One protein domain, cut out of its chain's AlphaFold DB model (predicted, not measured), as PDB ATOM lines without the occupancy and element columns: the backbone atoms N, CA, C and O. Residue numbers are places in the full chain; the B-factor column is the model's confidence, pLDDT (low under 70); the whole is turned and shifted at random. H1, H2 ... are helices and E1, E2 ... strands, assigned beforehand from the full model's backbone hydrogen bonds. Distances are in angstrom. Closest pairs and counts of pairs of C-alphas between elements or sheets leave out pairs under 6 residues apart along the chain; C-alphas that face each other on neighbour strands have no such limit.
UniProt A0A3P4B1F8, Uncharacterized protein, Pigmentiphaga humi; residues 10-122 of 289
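What this domain is: This is residues 10 to 122 of the 289 residues of an uncharacterized protein of Pigmentiphaga humi (UniProt A0A3P4B1F8). A twisted sheet of six strands curls round one helix, H3, which packs along one face, while the short helix H2 packs on the opposite face. A further helix, H1, lies close to H3 near the E1 edge and only grazes the sheet. The printed part has 113 residues with three named helices and six named strands, in the order H1 E1 H2 E2 E3 E4 E5 E6 H3. The mixed sheet runs E1 E6 E5 E4 E3 E2, with E1 and E6 parallel and the other neighbours antiparallel, and the class is mixed, helices and strands. The whole is compact, with a radius of gyration of the C-alphas of 13.4 A, and spans 36 by 30 by 29 A.

Where its parts are: H1, residues 16 to 25, begins at C-alpha 16 (-44.602, 2.950, 28.802) and is 14.3 A long. E1, residues 38 to 42, measures 13.5 A, and H2, residues 45 to 53, 12.3 A. E2 is residues 60 to 65, 15.9 A; E3 is residues 68 to 75, 23.1 A, from C-alpha 68 (-45.351, -3.142, 6.174). E4 is residues 79 to 84, 17.1 A; E5 is residues 87 to 93, 20.5 A; E6 is residues 97 to 103, 20.3 A. H3, residues 107 to 120, is 19.7 A long and ends at C-alpha 120 (-49.363, -20.610, 21.596).

How they stand to each other: E2 to E6 form a meander, each strand the antiparallel neighbour of the one before, in four hairpins. N 62 and O 70 of E2 and E3 are 2.8 A apart, N 73 and O 81 of E3 and E4 2.9 A, N 82 and O 89 of E4 and E5 2.9 A, and N 90 and O 100 of E5 and E6 2.8 A. The edge strand E1 is parallel to E6 at 17 degrees, with N 99 and O 39 at 2.9 A. H3 and H2 are on opposite faces, three layers with the sheet between the helices. The closest C-alphas of H3 and E4 are those of Ala 109 and Ala 82, 5.0 A. H2 has a height over the sheet of 8.5 A; it lies over E6 and only just over E5, on which 3 of its C-alphas fall. On the local plane it runs across the strands, only just, at 62 degrees to E6; Gly 48 and Trp 102 have the closest C-alphas of H2 and E6, 5.5 A. H1 and H3 are close but not clearly touching, with the C-alphas of Val 22 and Val 114 at 7.6 A, a steep tilt of 41 degrees, the same way. In H2 and H3 every O i to N i+4 pair is within hydrogen-bond range, in H1 5 of 6.

The domain as a whole: The two C-alphas farthest apart, those of Pro 31 and Pro 56, are 37.6 A apart. The printed part has no cut. The link from H1 to E1, 12 residues, is long. The mean pLDDT of the printed part is 84.7, and residues 26 to 36 and 55 to 56 are under 70.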
ATOM      1  N   CYS A  10     -43.051  -6.472  33.229       78.00
ATOM      2  CA  CYS A  10     -42.227  -5.618  32.385       78.00
ATOM      3  C   CYS A  10     -40.920  -5.316  33.104       78.00
ATOM      4  O   CYS A  10     -40.933  -4.952  34.280       78.00
ATOM      5  N   ASP A  11     -39.817  -5.431  32.379       78.81
ATOM      6  CA  ASP A  11     -38.547  -4.835  32.783       78.81
ATOM      7  C   ASP A  11     -38.684  -3.297  32.845       78.81
ATOM      8  O   ASP A  11     -39.416  -2.704  32.046       78.81
ATOM      9  N   GLU A  12     -37.987  -2.642  33.779       74.69
ATOM     10  CA  GLU A  12     -38.006  -1.177  33.952       74.69
ATOM     11  C   GLU A  12     -37.545  -0.423  32.691       74.69
ATOM     12  O   GLU A  12     -37.926   0.723  32.464       74.69
ATOM     13  N   SER A  13     -36.761  -1.082  31.834       76.19
ATOM     14  CA  SER A  13     -36.275  -0.547  30.556       76.19
ATOM     15  C   SER A  13     -37.331  -0.469  29.441       76.19
ATOM     16  O   SER A  13     -37.067   0.109  28.378       76.19
ATOM     17  N   VAL A  14     -38.523  -1.044  29.639       76.31
ATOM     18  CA  VAL A  14     -39.609  -1.037  28.649       76.31
ATOM     19  C   VAL A  14     -40.318   0.325  28.672       76.31
ATOM     20  O   VAL A  14     -40.951   0.663  29.672       76.31
ATOM     21  N   PRO A  15     -40.300   1.117  27.579       78.44
ATOM     22  CA  PRO A  15     -41.038   2.368  27.513       78.44
ATOM     23  C   PRO A  15     -42.534   2.131  27.720       78.44
ATOM     24  O   PRO A  15     -43.101   1.188  27.156       78.44
ATOM     25  N   ALA A  16     -43.182   3.037  28.458       79.00
ATOM     26  CA  ALA A  16     -44.602   2.950  28.802       79.00
ATOM     27  C   ALA A  16     -45.492   2.696  27.577       79.00
ATOM     28  O   ALA A  16     -46.327   1.804  27.617       79.00
ATOM     29  N   GLN A  17     -45.230   3.366  26.448       80.00
ATOM     30  CA  GLN A  17     -45.986   3.169  25.205       80.00
ATOM     31  C   GLN A  17     -45.977   1.716  24.697       80.00
ATOM     32  O   GLN A  17     -46.960   1.252  24.131       80.00
ATOM     33  N   VAL A  18     -44.871   0.983  24.880       76.75
ATOM     34  CA  VAL A  18     -44.749  -0.416  24.439       76.75
ATOM     35  C   VAL A  18     -45.499  -1.312  25.410       76.75
ATOM     36  O   VAL A  18     -46.275  -2.166  24.982       76.75
ATOM     37  N   ALA A  19     -45.306  -1.082  26.711       76.56
ATOM     38  CA  ALA A  19     -46.017  -1.799  27.756       76.56
ATOM     39  C   ALA A  19     -47.534  -1.607  27.628       76.56
ATOM     40  O   ALA A  19     -48.255  -2.594  27.665       76.56
ATOM     41  N   GLU A  20     -48.008  -0.382  27.401       79.06
ATOM     42  CA  GLU A  20     -49.410  -0.052  27.135       79.06
ATOM     43  C   GLU A  20     -49.895  -0.698  25.842       79.06
ATOM     44  O   GLU A  20     -50.919  -1.367  25.849       79.06
ATOM     45  N   TRP A  21     -49.150  -0.596  24.740       81.12
ATOM     46  CA  TRP A  21     -49.551  -1.194  23.464       81.12
ATOM     47  C   TRP A  21     -49.751  -2.712  23.563       81.12
ATOM     48  O   TRP A  21     -50.703  -3.256  22.987       81.12
ATOM     49  N   VAL A  22     -48.867  -3.390  24.300       76.19
ATOM     50  CA  VAL A  22     -48.992  -4.811  24.627       76.19
ATOM     51  C   VAL A  22     -50.181  -4.994  25.580       76.19
ATOM     52  O   VAL A  22     -51.129  -5.707  25.255       76.19
ATOM     53  N   ALA A  23     -50.218  -4.267  26.695       73.31
ATOM     54  CA  ALA A  23     -51.282  -4.298  27.696       73.31
ATOM     55  C   ALA A  23     -52.655  -3.797  27.216       73.31
ATOM     56  O   ALA A  23     -53.613  -3.901  27.956       73.31
ATOM     57  N   GLU A  24     -52.831  -3.266  26.017       73.12
ATOM     58  CA  GLU A  24     -54.166  -3.025  25.457       73.12
ATOM     59  C   GLU A  24     -54.692  -4.257  24.722       73.12
ATOM     60  O   GLU A  24     -55.899  -4.471  24.612       73.12
ATOM     61  N   ARG A  25     -53.774  -5.081  24.211       72.00
ATOM     62  CA  ARG A  25     -54.068  -6.266  23.399       72.00
ATOM     63  C   ARG A  25     -54.189  -7.530  24.237       72.00
ATOM     64  O   ARG A  25     -54.890  -8.447  23.831       72.00
ATOM     65  N   LEU A  26     -53.512  -7.572  25.384       69.00
ATOM     66  CA  LEU A  26     -53.473  -8.736  26.267       69.00
ATOM     67  C   LEU A  26     -54.632  -8.815  27.287       69.00
ATOM     68  O   LEU A  26     -55.205  -9.886  27.439       69.00
ATOM     69  N   PRO A  27     -55.051  -7.743  27.989       56.22
ATOM     70  CA  PRO A  27     -56.052  -7.819  29.058       56.22
ATOM     71  C   PRO A  27     -57.488  -8.017  28.589       56.22
ATOM     72  O   PRO A  27     -58.284  -8.589  29.326       56.22
ATOM     73  N   SER A  28     -57.816  -7.618  27.361       57.72
ATOM     74  CA  SER A  28     -59.052  -8.039  26.680       57.72
ATOM     75  C   SER A  28     -59.146  -9.562  26.523       57.72
ATOM     76  O   SER A  28     -60.242 -10.095  26.340       57.72
ATOM     77  N   LEU A  29     -58.002 -10.246  26.617       58.97
ATOM     78  CA  LEU A  29     -57.849 -11.692  26.554       58.97
ATOM     79  C   LEU A  29     -57.470 -12.306  27.905       58.97
ATOM     80  O   LEU A  29     -57.485 -13.523  28.012       58.97
ATOM     81  N   ALA A  30     -57.192 -11.511  28.948       62.66
ATOM     82  CA  ALA A  30     -56.805 -12.018  30.268       62.66
ATOM     83  C   ALA A  30     -57.767 -13.072  30.856       62.66
ATOM     84  O   ALA A  30     -57.273 -13.996  31.498       62.66
ATOM     85  N   PRO A  31     -59.100 -13.012  30.640       56.72
ATOM     86  CA  PRO A  31     -59.995 -14.098  31.053       56.72
ATOM     87  C   PRO A  31     -59.684 -15.454  30.393       56.72
ATOM     88  O   PRO A  31     -59.928 -16.495  30.993       56.72
ATOM     89  N   LEU A  32     -59.104 -15.434  29.189       53.47
ATOM     90  CA  LEU A  32     -58.720 -16.604  28.394       53.47
ATOM     91  C   LEU A  32     -57.278 -17.067  28.688       53.47
ATOM     92  O   LEU A  32     -56.765 -17.981  28.053       53.47
ATOM     93  N   TRP A  33     -56.566 -16.399  29.601       64.19
ATOM     94  CA  TRP A  33     -55.134 -16.595  29.834       64.19
ATOM     95  C   TRP A  33     -54.882 -17.284  31.171       64.19
ATOM     96  O   TRP A  33     -54.734 -16.630  32.204       64.19
ATOM     97  N   GLN A  34     -54.828 -18.614  31.166       59.72
ATOM     98  CA  GLN A  34     -54.714 -19.387  32.411       59.72
ATOM     99  C   GLN A  34     -53.284 -19.875  32.714       59.72
ATOM    100  O   GLN A  34     -52.965 -20.184  33.867       59.72
ATOM    101  N   ASP A  35     -52.370 -19.823  31.739       62.81
ATOM    102  CA  ASP A  35     -51.092 -20.536  31.820       62.81
ATOM    103  C   ASP A  35     -49.879 -19.596  31.825       62.81
ATOM    104  O   ASP A  35     -49.592 -18.929  30.839       62.81
ATOM    105  N   GLY A  36     -49.134 -19.583  32.939       67.88
ATOM    106  CA  GLY A  36     -47.802 -18.974  33.087       67.88
ATOM    107  C   GLY A  36     -47.705 -17.436  32.989       67.88
ATOM    108  O   GLY A  36     -48.616 -16.767  32.507       67.88
ATOM    109  N   PRO A  37     -46.599 -16.838  33.469       77.81
ATOM    110  CA  PRO A  37     -46.329 -15.416  33.276       77.81
ATOM    111  C   PRO A  37     -45.904 -15.117  31.827       77.81
ATOM    112  O   PRO A  37     -45.283 -15.949  31.157       77.81
ATOM    113  N   LEU A  38     -46.223 -13.904  31.367       83.88
ATOM    114  CA  LEU A  38     -45.571 -13.262  30.228       83.88
ATOM    115  C   LEU A  38     -44.535 -12.274  30.769       83.88
ATOM    116  O   LEU A  38     -44.900 -11.351  31.507       83.88
ATOM    117  N   SER A  39     -43.275 -12.450  30.380       87.50
ATOM    118  CA  SER A  39     -42.213 -11.475  30.629       87.50
ATOM    119  C   SER A  39     -41.933 -10.665  29.365       87.50
ATOM    120  O   SER A  39     -41.656 -11.251  28.315       87.50
ATOM    121  N   LEU A  40     -41.973  -9.339  29.476       89.75
ATOM    122  CA  LEU A  40     -41.618  -8.399  28.417       89.75
ATOM    123  C   LEU A  40     -40.330  -7.669  28.799       89.75
ATOM    124  O   LEU A  40     -40.263  -7.045  29.860       89.75
ATOM    125  N   ARG A  41     -39.323  -7.718  27.927       92.88
ATOM    126  CA  ARG A  41     -38.018  -7.104  28.177       92.88
ATOM    127  C   ARG A  41     -37.510  -6.356  26.953       92.88
ATOM    128  O   ARG A  41     -37.605  -6.852  25.830       92.88
ATOM    129  N   ARG A  42     -36.932  -5.177  27.175       92.81
ATOM    130  CA  ARG A  42     -36.191  -4.451  26.145       92.81
ATOM    131  C   ARG A  42     -34.728  -4.883  26.176       92.81
ATOM    132  O   ARG A  42     -34.122  -4.956  27.239       92.81
ATOM    133  N   LEU A  43     -34.165  -5.166  25.012       92.81
ATOM    134  CA  LEU A  43     -32.734  -5.363  24.820       92.81
ATOM    135  C   LEU A  43     -32.128  -4.087  24.244       92.81
ATOM    136  O   LEU A  43     -32.792  -3.361  23.499       92.81
ATOM    137  N   ASP A  44     -30.855  -3.844  24.546       93.19
ATOM    138  CA  ASP A  44     -30.064  -2.924  23.737       93.19
ATOM    139  C   ASP A  44     -29.887  -3.476  22.306       93.19
ATOM    140  O   ASP A  44     -30.041  -4.675  22.042       93.19
ATOM    141  N   ASP A  45     -29.571  -2.591  21.362       88.94
ATOM    142  CA  ASP A  45     -29.494  -2.953  19.945       88.94
ATOM    143  C   ASP A  45     -28.365  -3.945  19.635       88.94
ATOM    144  O   ASP A  45     -28.454  -4.703  18.669       88.94
ATOM    145  N   GLU A  46     -27.292  -3.970  20.427       91.19
ATOM    146  CA  GLU A  46     -26.186  -4.906  20.227       91.19
ATOM    147  C   GLU A  46     -26.574  -6.321  20.667       91.19
ATOM    148  O   GLU A  46     -26.330  -7.298  19.955       91.19
ATOM    149  N   ALA A  47     -27.212  -6.447  21.827       90.25
ATOM    150  CA  ALA A  47     -27.820  -7.676  22.301       90.25
ATOM    151  C   ALA A  47     -28.880  -8.168  21.309       90.25
ATOM    152  O   ALA A  47     -28.867  -9.350  20.973       90.25
ATOM    153  N   GLY A  48     -29.720  -7.272  20.779       87.56
ATOM    154  CA  GLY A  48     -30.678  -7.570  19.713       87.56
ATOM    155  C   GLY A  48     -30.014  -8.129  18.451       87.56
ATOM    156  O   GLY A  48     -30.348  -9.226  18.008       87.56
ATOM    157  N   ARG A  49     -28.989  -7.450  17.922       87.31
ATOM    158  CA  ARG A  49     -28.228  -7.923  16.748       87.31
ATOM    159  C   ARG A  49     -27.556  -9.278  16.972       87.31
ATOM    160  O   ARG A  49     -27.492 -10.085  16.047       87.31
ATOM    161  N   ARG A  50     -27.089  -9.564  18.192       89.12
ATOM    162  CA  ARG A  50     -26.554 -10.890  18.543       89.12
ATOM    163  C   ARG A  50     -27.622 -11.983  18.461       89.12
ATOM    164  O   ARG A  50     -27.302 -13.075  18.003       89.12
ATOM    165  N   GLN A  51     -28.876 -11.690  18.822       85.88
ATOM    166  CA  GLN A  51     -29.987 -12.636  18.633       85.88
ATOM    167  C   GLN A  51     -30.169 -12.999  17.156       85.88
ATOM    168  O   GLN A  51     -30.331 -14.171  16.827       85.88
ATOM    169  N   GLU A  52     -30.102 -12.003  16.268       84.50
ATOM    170  CA  GLU A  52     -30.248 -12.206  14.823       84.50
ATOM    171  C   GLU A  52     -29.078 -12.994  14.216       84.50
ATOM    172  O   GLU A  52     -29.282 -13.824  13.332       84.50
ATOM    173  N   ALA A  53     -27.851 -12.752  14.687       80.50
ATOM    174  CA  ALA A  53     -26.643 -13.385  14.158       80.50
ATOM    175  C   ALA A  53     -26.537 -14.882  14.495       80.50
ATOM    176  O   ALA A  53     -25.931 -15.644  13.745       80.50
ATOM    177  N   CYS A  54     -27.135 -15.323  15.604       73.94
ATOM    178  CA  CYS A  54     -27.108 -16.724  16.034       73.94
ATOM    179  C   CYS A  54     -28.067 -17.634  15.253       73.94
ATOM    180  O   CYS A  54     -28.221 -18.801  15.609       73.94
ATOM    181  N   ALA A  55     -28.737 -17.120  14.225       69.56
ATOM    182  CA  ALA A  55     -29.866 -17.776  13.603       69.56
ATOM    183  C   ALA A  55     -29.437 -18.530  12.318       69.56
ATOM    184  O   ALA A  55     -29.184 -17.911  11.286       69.56
ATOM    185  N   PRO A  56     -29.336 -19.875  12.345       66.44
ATOM    186  CA  PRO A  56     -28.617 -20.651  11.326       66.44
ATOM    187  C   PRO A  56     -29.402 -20.887  10.023       66.44
ATOM    188  O   PRO A  56     -28.884 -21.506   9.097       66.44
ATOM    189  N   SER A  57     -30.665 -20.461   9.952       74.06
ATOM    190  CA  SER A  57     -31.580 -20.734   8.833       74.06
ATOM    191  C   SER A  57     -31.955 -19.479   8.033       74.06
ATOM    192  O   SER A  57     -31.707 -18.347   8.442       74.06
ATOM    193  N   ALA A  58     -32.547 -19.680   6.853       84.25
ATOM    194  CA  ALA A  58     -32.996 -18.583   6.005       84.25
ATOM    195  C   ALA A  58     -34.210 -17.861   6.615       84.25
ATOM    196  O   ALA A  58     -35.212 -18.489   6.972       84.25
ATOM    197  N   TRP A  59     -34.126 -16.533   6.667       90.69
ATOM    198  CA  TRP A  59     -35.246 -15.655   6.990       90.69
ATOM    199  C   TRP A  59     -36.354 -15.775   5.939       90.69
ATOM    200  O   TRP A  59     -36.088 -15.917   4.744       90.69
ATOM    201  N   ARG A  60     -37.611 -15.694   6.379       92.94
ATOM    202  CA  ARG A  60     -38.788 -15.630   5.501       92.94
ATOM    203  C   ARG A  60     -39.420 -14.255   5.609       92.94
ATOM    204  O   ARG A  60     -39.763 -13.843   6.711       92.94
ATOM    205  N   SER A  61     -39.623 -13.579   4.485       92.62
ATOM    206  CA  SER A  61     -40.283 -12.273   4.491       92.62
ATOM    207  C   SER A  61     -41.802 -12.425   4.479       92.62
ATOM    208  O   SER A  61     -42.351 -13.181   3.674       92.62
ATOM    209  N   LEU A  62     -42.478 -11.718   5.381       91.19
ATOM    210  CA  LEU A  62     -43.932 -11.640   5.479       91.19
ATOM    211  C   LEU A  62     -44.387 -10.205   5.223       91.19
ATOM    212  O   LEU A  62     -43.901  -9.272   5.861       91.19
ATOM    213  N   THR A  63     -45.367 -10.038   4.336       87.75
ATOM    214  CA  THR A  63     -45.985  -8.741   4.029       87.75
ATOM    215  C   THR A  63     -47.391  -8.689   4.615       87.75
ATOM    216  O   THR A  63     -48.218  -9.546   4.308       87.75
ATOM    217  N   PHE A  64     -47.670  -7.674   5.436       78.69
ATOM    218  CA  PHE A  64     -48.962  -7.493   6.115       78.69
ATOM    219  C   PHE A  64     -49.843  -6.493   5.379       78.69
ATOM    220  O   PHE A  64     -51.004  -6.762   5.081       78.69
ATOM    221  N   LEU A  65     -49.259  -5.337   5.075       76.31
ATOM    222  CA  LEU A  65     -49.857  -4.242   4.324       76.31
ATOM    223  C   LEU A  65     -48.792  -3.666   3.381       76.31
ATOM    224  O   LEU A  65     -47.600  -3.908   3.589       76.31
ATOM    225  N   PRO A  66     -49.179  -2.897   2.350       76.69
ATOM    226  CA  PRO A  66     -48.214  -2.170   1.530       76.69
ATOM    227  C   PRO A  66     -47.258  -1.343   2.405       76.69
ATOM    228  O   PRO A  66     -47.700  -0.549   3.234       76.69
ATOM    229  N   GLY A  67     -45.950  -1.571   2.256       82.06
ATOM    230  CA  GLY A  67     -44.911  -0.907   3.057       82.06
ATOM    231  C   GLY A  67     -44.731  -1.445   4.483       82.06
ATOM    232  O   GLY A  67     -43.924  -0.907   5.232       82.06
ATOM    233  N   GLN A  68     -45.455  -2.499   4.867       86.25
ATOM    234  CA  GLN A  68     -45.351  -3.142   6.174       86.25
ATOM    235  C   GLN A  68     -44.954  -4.607   6.011       86.25
ATOM    236  O   GLN A  68     -45.799  -5.474   5.767       86.25
ATOM    237  N   SER A  69     -43.662  -4.876   6.176       91.38
ATOM    238  CA  SER A  69     -43.108  -6.224   6.180       91.38
ATOM    239  C   SER A  69     -42.336  -6.514   7.462       91.38
ATOM    240  O   SER A  69     -41.866  -5.611   8.162       91.38
ATOM    241  N   ALA A  70     -42.228  -7.799   7.770       93.81
ATOM    242  CA  ALA A  70     -41.278  -8.302   8.740       93.81
ATOM    243  C   ALA A  70     -40.650  -9.586   8.210       93.81
ATOM    244  O   ALA A  70     -41.331 -10.422   7.615       93.81
ATOM    245  N   ASP A  71     -39.361  -9.751   8.461       94.94
ATOM    246  CA  ASP A  71     -38.698 -11.025   8.252       94.94
ATOM    247  C   ASP A  71     -38.845 -11.859   9.515       94.94
ATOM    248  O   ASP A  71     -38.662 -11.352  10.622       94.94
ATOM    249  N   VAL A  72     -39.162 -13.137   9.355       95.38
ATOM    250  CA  VAL A  72     -39.332 -14.068  10.465       95.38
ATOM    251  C   VAL A  72     -38.446 -15.288  10.322       95.38
ATOM    252  O   VAL A  72     -38.133 -15.741   9.217       95.38
ATOM    253  N   GLN A  73     -38.101 -15.860  11.465       94.44
ATOM    254  CA  GLN A  73     -37.344 -17.090  11.555       94.44
ATOM    255  C   GLN A  73     -37.783 -17.892  12.773       94.44
ATOM    256  O   GLN A  73     -38.019 -17.345  13.847       94.44
ATOM    257  N   LEU A  74     -37.884 -19.205  12.595       93.44
ATOM    258  CA  LEU A  74     -38.170 -20.140  13.676       93.44
ATOM    259  C   LEU A  74     -36.865 -20.822  14.078       93.44
ATOM    260  O   LEU A  74     -36.192 -21.413  13.229       93.44
ATOM    261  N   LEU A  75     -36.534 -20.754  15.360       91.75
ATOM    262  CA  LEU A  75     -35.479 -21.545  15.985       91.75
ATOM    263  C   LEU A  75     -36.165 -22.628  16.810       91.75
ATOM    264  O   LEU A  75     -37.259 -22.374  17.302       91.75
ATOM    265  N   ASP A  76     -35.571 -23.823  16.880       90.25
ATOM    266  CA  ASP A  76     -35.941 -24.955  17.762       90.25
ATOM    267  C   ASP A  76     -37.427 -25.392  17.833       90.25
ATOM    268  O   ASP A  76     -37.779 -26.299  18.582       90.25
ATOM    269  N   GLY A  77     -38.310 -24.812  17.017       90.19
ATOM    270  CA  GLY A  77     -39.752 -25.040  17.051       90.19
ATOM    271  C   GLY A  77     -40.492 -24.332  18.194       90.19
ATOM    272  O   GLY A  77     -41.720 -24.437  18.245       90.19
ATOM    273  N   GLN A  78     -39.796 -23.612  19.075       93.81
ATOM    274  CA  GLN A  78     -40.369 -22.893  20.219       93.81
ATOM    275  C   GLN A  78     -40.012 -21.408  20.232       93.81
ATOM    276  O   GLN A  78     -40.692 -20.620  20.894       93.81
ATOM    277  N   THR A  79     -38.998 -21.014  19.466       95.06
ATOM    278  CA  THR A  79     -38.535 -19.635  19.402       95.06
ATOM    279  C   THR A  79     -38.855 -19.008  18.047       95.06
ATOM    280  O   THR A  79     -38.524 -19.546  16.991       95.06
ATOM    281  N   LEU A  80     -39.481 -17.834  18.066       95.69
ATOM    282  CA  LEU A  80     -39.730 -16.998  16.896       95.69
ATOM    283  C   LEU A  80     -38.881 -15.731  16.994       95.69
ATOM    284  O   LEU A  80     -39.032 -14.949  17.930       95.69
ATOM    285  N   LEU A  81     -38.042 -15.500  15.991       96.06
ATOM    286  CA  LEU A  81     -37.447 -14.199  15.723       96.06
ATOM    287  C   LEU A  81     -38.276 -13.487  14.660       96.06
ATOM    288  O   LEU A  81     -38.629 -14.086  13.642       96.06
ATOM    289  N   ALA A  82     -38.562 -12.209  14.874       95.44
ATOM    290  CA  ALA A  82     -39.121 -11.342  13.850       95.44
ATOM    291  C   ALA A  82     -38.369 -10.012  13.833       95.44
ATOM    292  O   ALA A  82     -38.031  -9.475  14.883       95.44
ATOM    293  N   ARG A  83     -38.122  -9.457  12.650       94.69
ATOM    294  CA  ARG A  83     -37.467  -8.156  12.497       94.69
ATOM    295  C   ARG A  83     -38.130  -7.314  11.425       94.69
ATOM    296  O   ARG A  83     -38.758  -7.822  10.504       94.69
ATOM    297  N   SER A  84     -37.968  -6.014  11.563       93.38
ATOM    298  CA  SER A  84     -38.474  -4.974  10.677       93.38
ATOM    299  C   SER A  84     -37.422  -3.870  10.564       93.38
ATOM    300  O   SER A  84     -36.388  -3.921  11.229       93.38
ATOM    301  N   SER A  85     -37.678  -2.845   9.755       90.50
ATOM    302  CA  SER A  85     -36.748  -1.719   9.610       90.50
ATOM    303  C   SER A  85     -36.516  -0.928  10.904       90.50
ATOM    304  O   SER A  85     -35.499  -0.251  11.009       90.50
ATOM    305  N   SER A  86     -37.420  -1.011  11.888       91.06
ATOM    306  CA  SER A  86     -37.328  -0.286  13.165       91.06
ATOM    307  C   SER A  86     -36.862  -1.140  14.353       91.06
ATOM    308  O   SER A  86     -36.973  -0.703  15.499       91.06
ATOM    309  N   GLY A  87     -36.363  -2.355  14.095       94.19
ATOM    310  CA  GLY A  87     -35.870  -3.292  15.111       94.19
ATOM    311  C   GLY A  87     -36.533  -4.665  15.018       94.19
ATOM    312  O   GLY A  87     -37.175  -4.995  14.015       94.19
ATOM    313  N   GLY A  88     -36.433  -5.459  16.081       95.12
ATOM    314  CA  GLY A  88     -36.961  -6.819  16.097       95.12
ATOM    315  C   GLY A  88     -37.415  -7.305  17.463       95.12
ATOM    316  O   GLY A  88     -37.391  -6.582  18.459       95.12
ATOM    317  N   CYS A  89     -37.893  -8.539  17.484       95.69
ATOM    318  CA  CYS A  89     -38.332  -9.231  18.674       95.69
ATOM    319  C   CYS A  89     -37.970 -10.717  18.628       95.69
ATOM    320  O   CYS A  89     -37.827 -11.330  17.566       95.69
ATOM    321  N   ARG A  90     -37.845 -11.289  19.821       95.94
ATOM    322  CA  ARG A  90     -37.678 -12.712  20.084       95.94
ATOM    323  C   ARG A  90     -38.803 -13.146  21.010       95.94
ATOM    324  O   ARG A  90     -38.898 -12.666  22.137       95.94
ATOM    325  N   LEU A  91     -39.637 -14.054  20.529       95.81
ATOM    326  CA  LEU A  91     -40.628 -14.761  21.322       95.81
ATOM    327  C   LEU A  91     -40.110 -16.163  21.627       95.81
ATOM    328  O   LEU A  91     -39.837 -16.918  20.701       95.81
ATOM    329  N   GLU A  92     -40.047 -16.529  22.900       95.25
ATOM    330  CA  GLU A  92     -39.813 -17.903  23.347       95.25
ATOM    331  C   GLU A  92     -41.087 -18.473  23.967       95.25
ATOM    332  O   GLU A  92     -41.715 -17.840  24.826       95.25
ATOM    333  N   VAL A  93     -41.448 -19.687  23.551       92.62
ATOM    334  CA  VAL A  93     -42.599 -20.428  24.070       92.62
ATOM    335  C   VAL A  93     -42.124 -21.691  24.781       92.62
ATOM    336  O   VAL A  93     -41.763 -22.677  24.148       92.62
ATOM    337  N   GLY A  94     -42.171 -21.673  26.112       88.69
ATOM    338  CA  GLY A  94     -41.841 -22.820  26.959       88.69
ATOM    339  C   GLY A  94     -42.825 -22.949  28.120       88.69
ATOM    340  O   GLY A  94     -44.033 -22.801  27.944       88.69
ATOM    341  N   ALA A  95     -42.316 -23.179  29.334       84.56
ATOM    342  CA  ALA A  95     -43.143 -23.141  30.548       84.56
ATOM    343  C   ALA A  95     -43.801 -21.757  30.763       84.56
ATOM    344  O   ALA A  95     -44.908 -21.645  31.294       84.56
ATOM    345  N   GLY A  96     -43.132 -20.696  30.308       87.06
ATOM    346  CA  GLY A  96     -43.631 -19.325  30.246       87.06
ATOM    347  C   GLY A  96     -43.617 -18.779  28.818       87.06
ATOM    348  O   GLY A  96     -43.163 -19.448  27.888       87.06
ATOM    349  N   LEU A  97     -44.096 -17.544  28.665       90.19
ATOM    350  CA  LEU A  97     -43.867 -16.758  27.457       90.19
ATOM    351  C   LEU A  97     -42.838 -15.684  27.774       90.19
ATOM    352  O   LEU A  97     -43.011 -14.927  28.733       90.19
ATOM    353  N   ARG A  98     -41.809 -15.580  26.942       93.19
ATOM    354  CA  ARG A  98     -40.847 -14.486  27.022       93.19
ATOM    355  C   ARG A  98     -40.812 -13.741  25.708       93.19
ATOM    356  O   ARG A  98     -40.623 -14.348  24.659       93.19
ATOM    357  N   LEU A  99     -40.980 -12.431  25.794       94.25
ATOM    358  CA  LEU A  99     -40.915 -11.522  24.670       94.25
ATOM    359  C   LEU A  99     -39.801 -10.509  24.921       94.25
ATOM    360  O   LEU A  99     -39.952  -9.584  25.716       94.25
ATOM    361  N   ASP A 100     -38.686 -10.699  24.232       94.94
ATOM    362  CA  ASP A 100     -37.605  -9.726  24.177       94.94
ATOM    363  C   ASP A 100     -37.774  -8.876  22.903       94.94
ATOM    364  O   ASP A 100     -38.135  -9.408  21.851       94.94
ATOM    365  N   TYR A 101     -37.508  -7.571  22.949       95.06
ATOM    366  CA  TYR A 101     -37.503  -6.718  21.750       95.06
ATOM    367  C   TYR A 101     -36.372  -5.687  21.775       95.06
ATOM    368  O   TYR A 101     -35.875  -5.336  22.840       95.06
ATOM    369  N   TRP A 102     -35.970  -5.201  20.602       95.12
ATOM    370  CA  TRP A 102     -34.920  -4.189  20.415       95.12
ATOM    371  C   TRP A 102     -35.320  -3.166  19.344       95.12
ATOM    372  O   TRP A 102     -36.283  -3.383  18.601       95.12
ATOM    373  N   GLY A 103     -34.588  -2.052  19.263       92.00
ATOM    374  CA  GLY A 103     -34.934  -0.893  18.440       92.00
ATOM    375  C   GLY A 103     -35.930   0.071  19.099       92.00
ATOM    376  O   GLY A 103     -36.256  -0.035  20.288       92.00
ATOM    377  N   ASP A 104     -36.399   1.043  18.316       83.88
ATOM    378  CA  ASP A 104     -37.217   2.158  18.812       83.88
ATOM    379  C   ASP A 104     -38.658   1.732  19.089       83.88
ATOM    380  O   ASP A 104     -39.202   1.983  20.167       83.88
ATOM    381  N   PHE A 105     -39.270   1.053  18.118       82.38
ATOM    382  CA  PHE A 105     -40.569   0.406  18.263       82.38
ATOM    383  C   PHE A 105     -40.819  -0.510  17.054       82.38
ATOM    384  O   PHE A 105     -41.347  -0.062  16.026       82.38
ATOM    385  N   PRO A 106     -40.447  -1.799  17.127       84.31
ATOM    386  CA  PRO A 106     -40.583  -2.731  16.012       84.31
ATOM    387  C   PRO A 106     -42.029  -3.221  15.882       84.31
ATOM    388  O   PRO A 106     -42.322  -4.401  16.058       84.31
ATOM    389  N   ARG A 107     -42.967  -2.303  15.614       87.12
ATOM    390  CA  ARG A 107     -44.419  -2.513  15.746       87.12
ATOM    391  C   ARG A 107     -44.919  -3.774  15.040       87.12
ATOM    392  O   ARG A 107     -45.732  -4.491  15.609       87.12
ATOM    393  N   ILE A 108     -44.450  -4.046  13.821       89.88
ATOM    394  CA  ILE A 108     -44.882  -5.219  13.042       89.88
ATOM    395  C   ILE A 108     -44.330  -6.509  13.656       89.88
ATOM    396  O   ILE A 108     -45.091  -7.447  13.880       89.88
ATOM    397  N   ALA A 109     -43.034  -6.544  13.974       92.50
ATOM    398  CA  ALA A 109     -42.409  -7.703  14.604       92.50
ATOM    399  C   ALA A 109     -43.040  -7.986  15.978       92.50
ATOM    400  O   ALA A 109     -43.430  -9.114  16.275       92.50
ATOM    401  N   LEU A 110     -43.236  -6.947  16.791       90.56
ATOM    402  CA  LEU A 110     -43.894  -7.054  18.089       90.56
ATOM    403  C   LEU A 110     -45.338  -7.547  17.951       90.56
ATOM    404  O   LEU A 110     -45.777  -8.392  18.723       90.56
ATOM    405  N   HIS A 111     -46.070  -7.073  16.941       89.50
ATOM    406  CA  HIS A 111     -47.423  -7.539  16.656       89.50
ATOM    407  C   HIS A 111     -47.488  -9.009  16.274       89.50
ATOM    408  O   HIS A 111     -48.324  -9.732  16.817       89.50
ATOM    409  N   LEU A 112     -46.572  -9.465  15.426       91.62
ATOM    410  CA  LEU A 112     -46.433 -10.879  15.107       91.62
ATOM    411  C   LEU A 112     -46.156 -11.724  16.345       91.62
ATOM    412  O   LEU A 112     -46.863 -12.696  16.591       91.62
ATOM    413  N   ALA A 113     -45.158 -11.335  17.135       93.12
ATOM    414  CA  ALA A 113     -44.786 -12.067  18.333       93.12
ATOM    415  C   ALA A 113     -45.923 -12.106  19.359       93.12
ATOM    416  O   ALA A 113     -46.194 -13.154  19.930       93.12
ATOM    417  N   VAL A 114     -46.650 -11.006  19.559       89.88
ATOM    418  CA  VAL A 114     -47.814 -10.999  20.456       89.88
ATOM    419  C   VAL A 114     -48.921 -11.922  19.944       89.88
ATOM    420  O   VAL A 114     -49.461 -12.697  20.729       89.88
ATOM    421  N   ILE A 115     -49.239 -11.903  18.645       90.62
ATOM    422  CA  ILE A 115     -50.238 -12.823  18.074       90.62
ATOM    423  C   ILE A 115     -49.800 -14.278  18.253       90.62
ATOM    424  O   ILE A 115     -50.599 -15.109  18.675       90.62
ATOM    425  N   GLU A 116     -48.544 -14.604  17.964       93.06
ATOM    426  CA  GLU A 116     -48.029 -15.967  18.108       93.06
ATOM    427  C   GLU A 116     -47.979 -16.416  19.572       93.06
ATOM    428  O   GLU A 116     -48.309 -17.563  19.864       93.06
ATOM    429  N   ALA A 117     -47.677 -15.510  20.502       90.81
ATOM    430  CA  ALA A 117     -47.757 -15.767  21.936       90.81
ATOM    431  C   ALA A 117     -49.194 -16.103  22.370       90.81
ATOM    432  O   ALA A 117     -49.411 -17.060  23.112       90.81
ATOM    433  N   ILE A 118     -50.180 -15.357  21.865       88.44
ATOM    434  CA  ILE A 118     -51.604 -15.602  22.126       88.44
ATOM    435  C   ILE A 118     -52.038 -16.963  21.561       88.44
ATOM    436  O   ILE A 118     -52.661 -17.761  22.262       88.44
ATOM    437  N   ARG A 119     -51.644 -17.270  20.320       91.62
ATOM    438  CA  ARG A 119     -51.949 -18.551  19.663       91.62
ATOM    439  C   ARG A 119     -51.313 -19.740  20.374       91.62
ATOM    440  O   ARG A 119     -51.959 -20.769  20.564       91.62
ATOM    441  N   ALA A 120     -50.066 -19.593  20.820       90.12
ATOM    442  CA  ALA A 120     -49.363 -20.610  21.596       90.12
ATOM    443  C   ALA A 120     -50.059 -20.936  22.927       90.12
ATOM    444  O   ALA A 120     -49.885 -22.033  23.453       90.12
ATOM    445  N   ARG A 121     -50.875 -20.013  23.450       87.19
ATOM    446  CA  ARG A 121     -51.704 -20.199  24.651       87.19
ATOM    447  C   ARG A 121     -53.099 -20.743  24.369       87.19
ATOM    448  O   ARG A 121     -53.924 -20.785  25.269       87.19
ATOM    449  N   GLY A 122     -53.373 -21.174  23.143       90.19
ATOM    450  CA  GLY A 122     -54.653 -21.787  22.823       90.19
ATOM    451  C   GLY A 122     -55.757 -20.786  22.480       90.19
ATOM    452  O   GLY A 122     -56.920 -21.174  22.434       90.19
TER     453      GLY A 122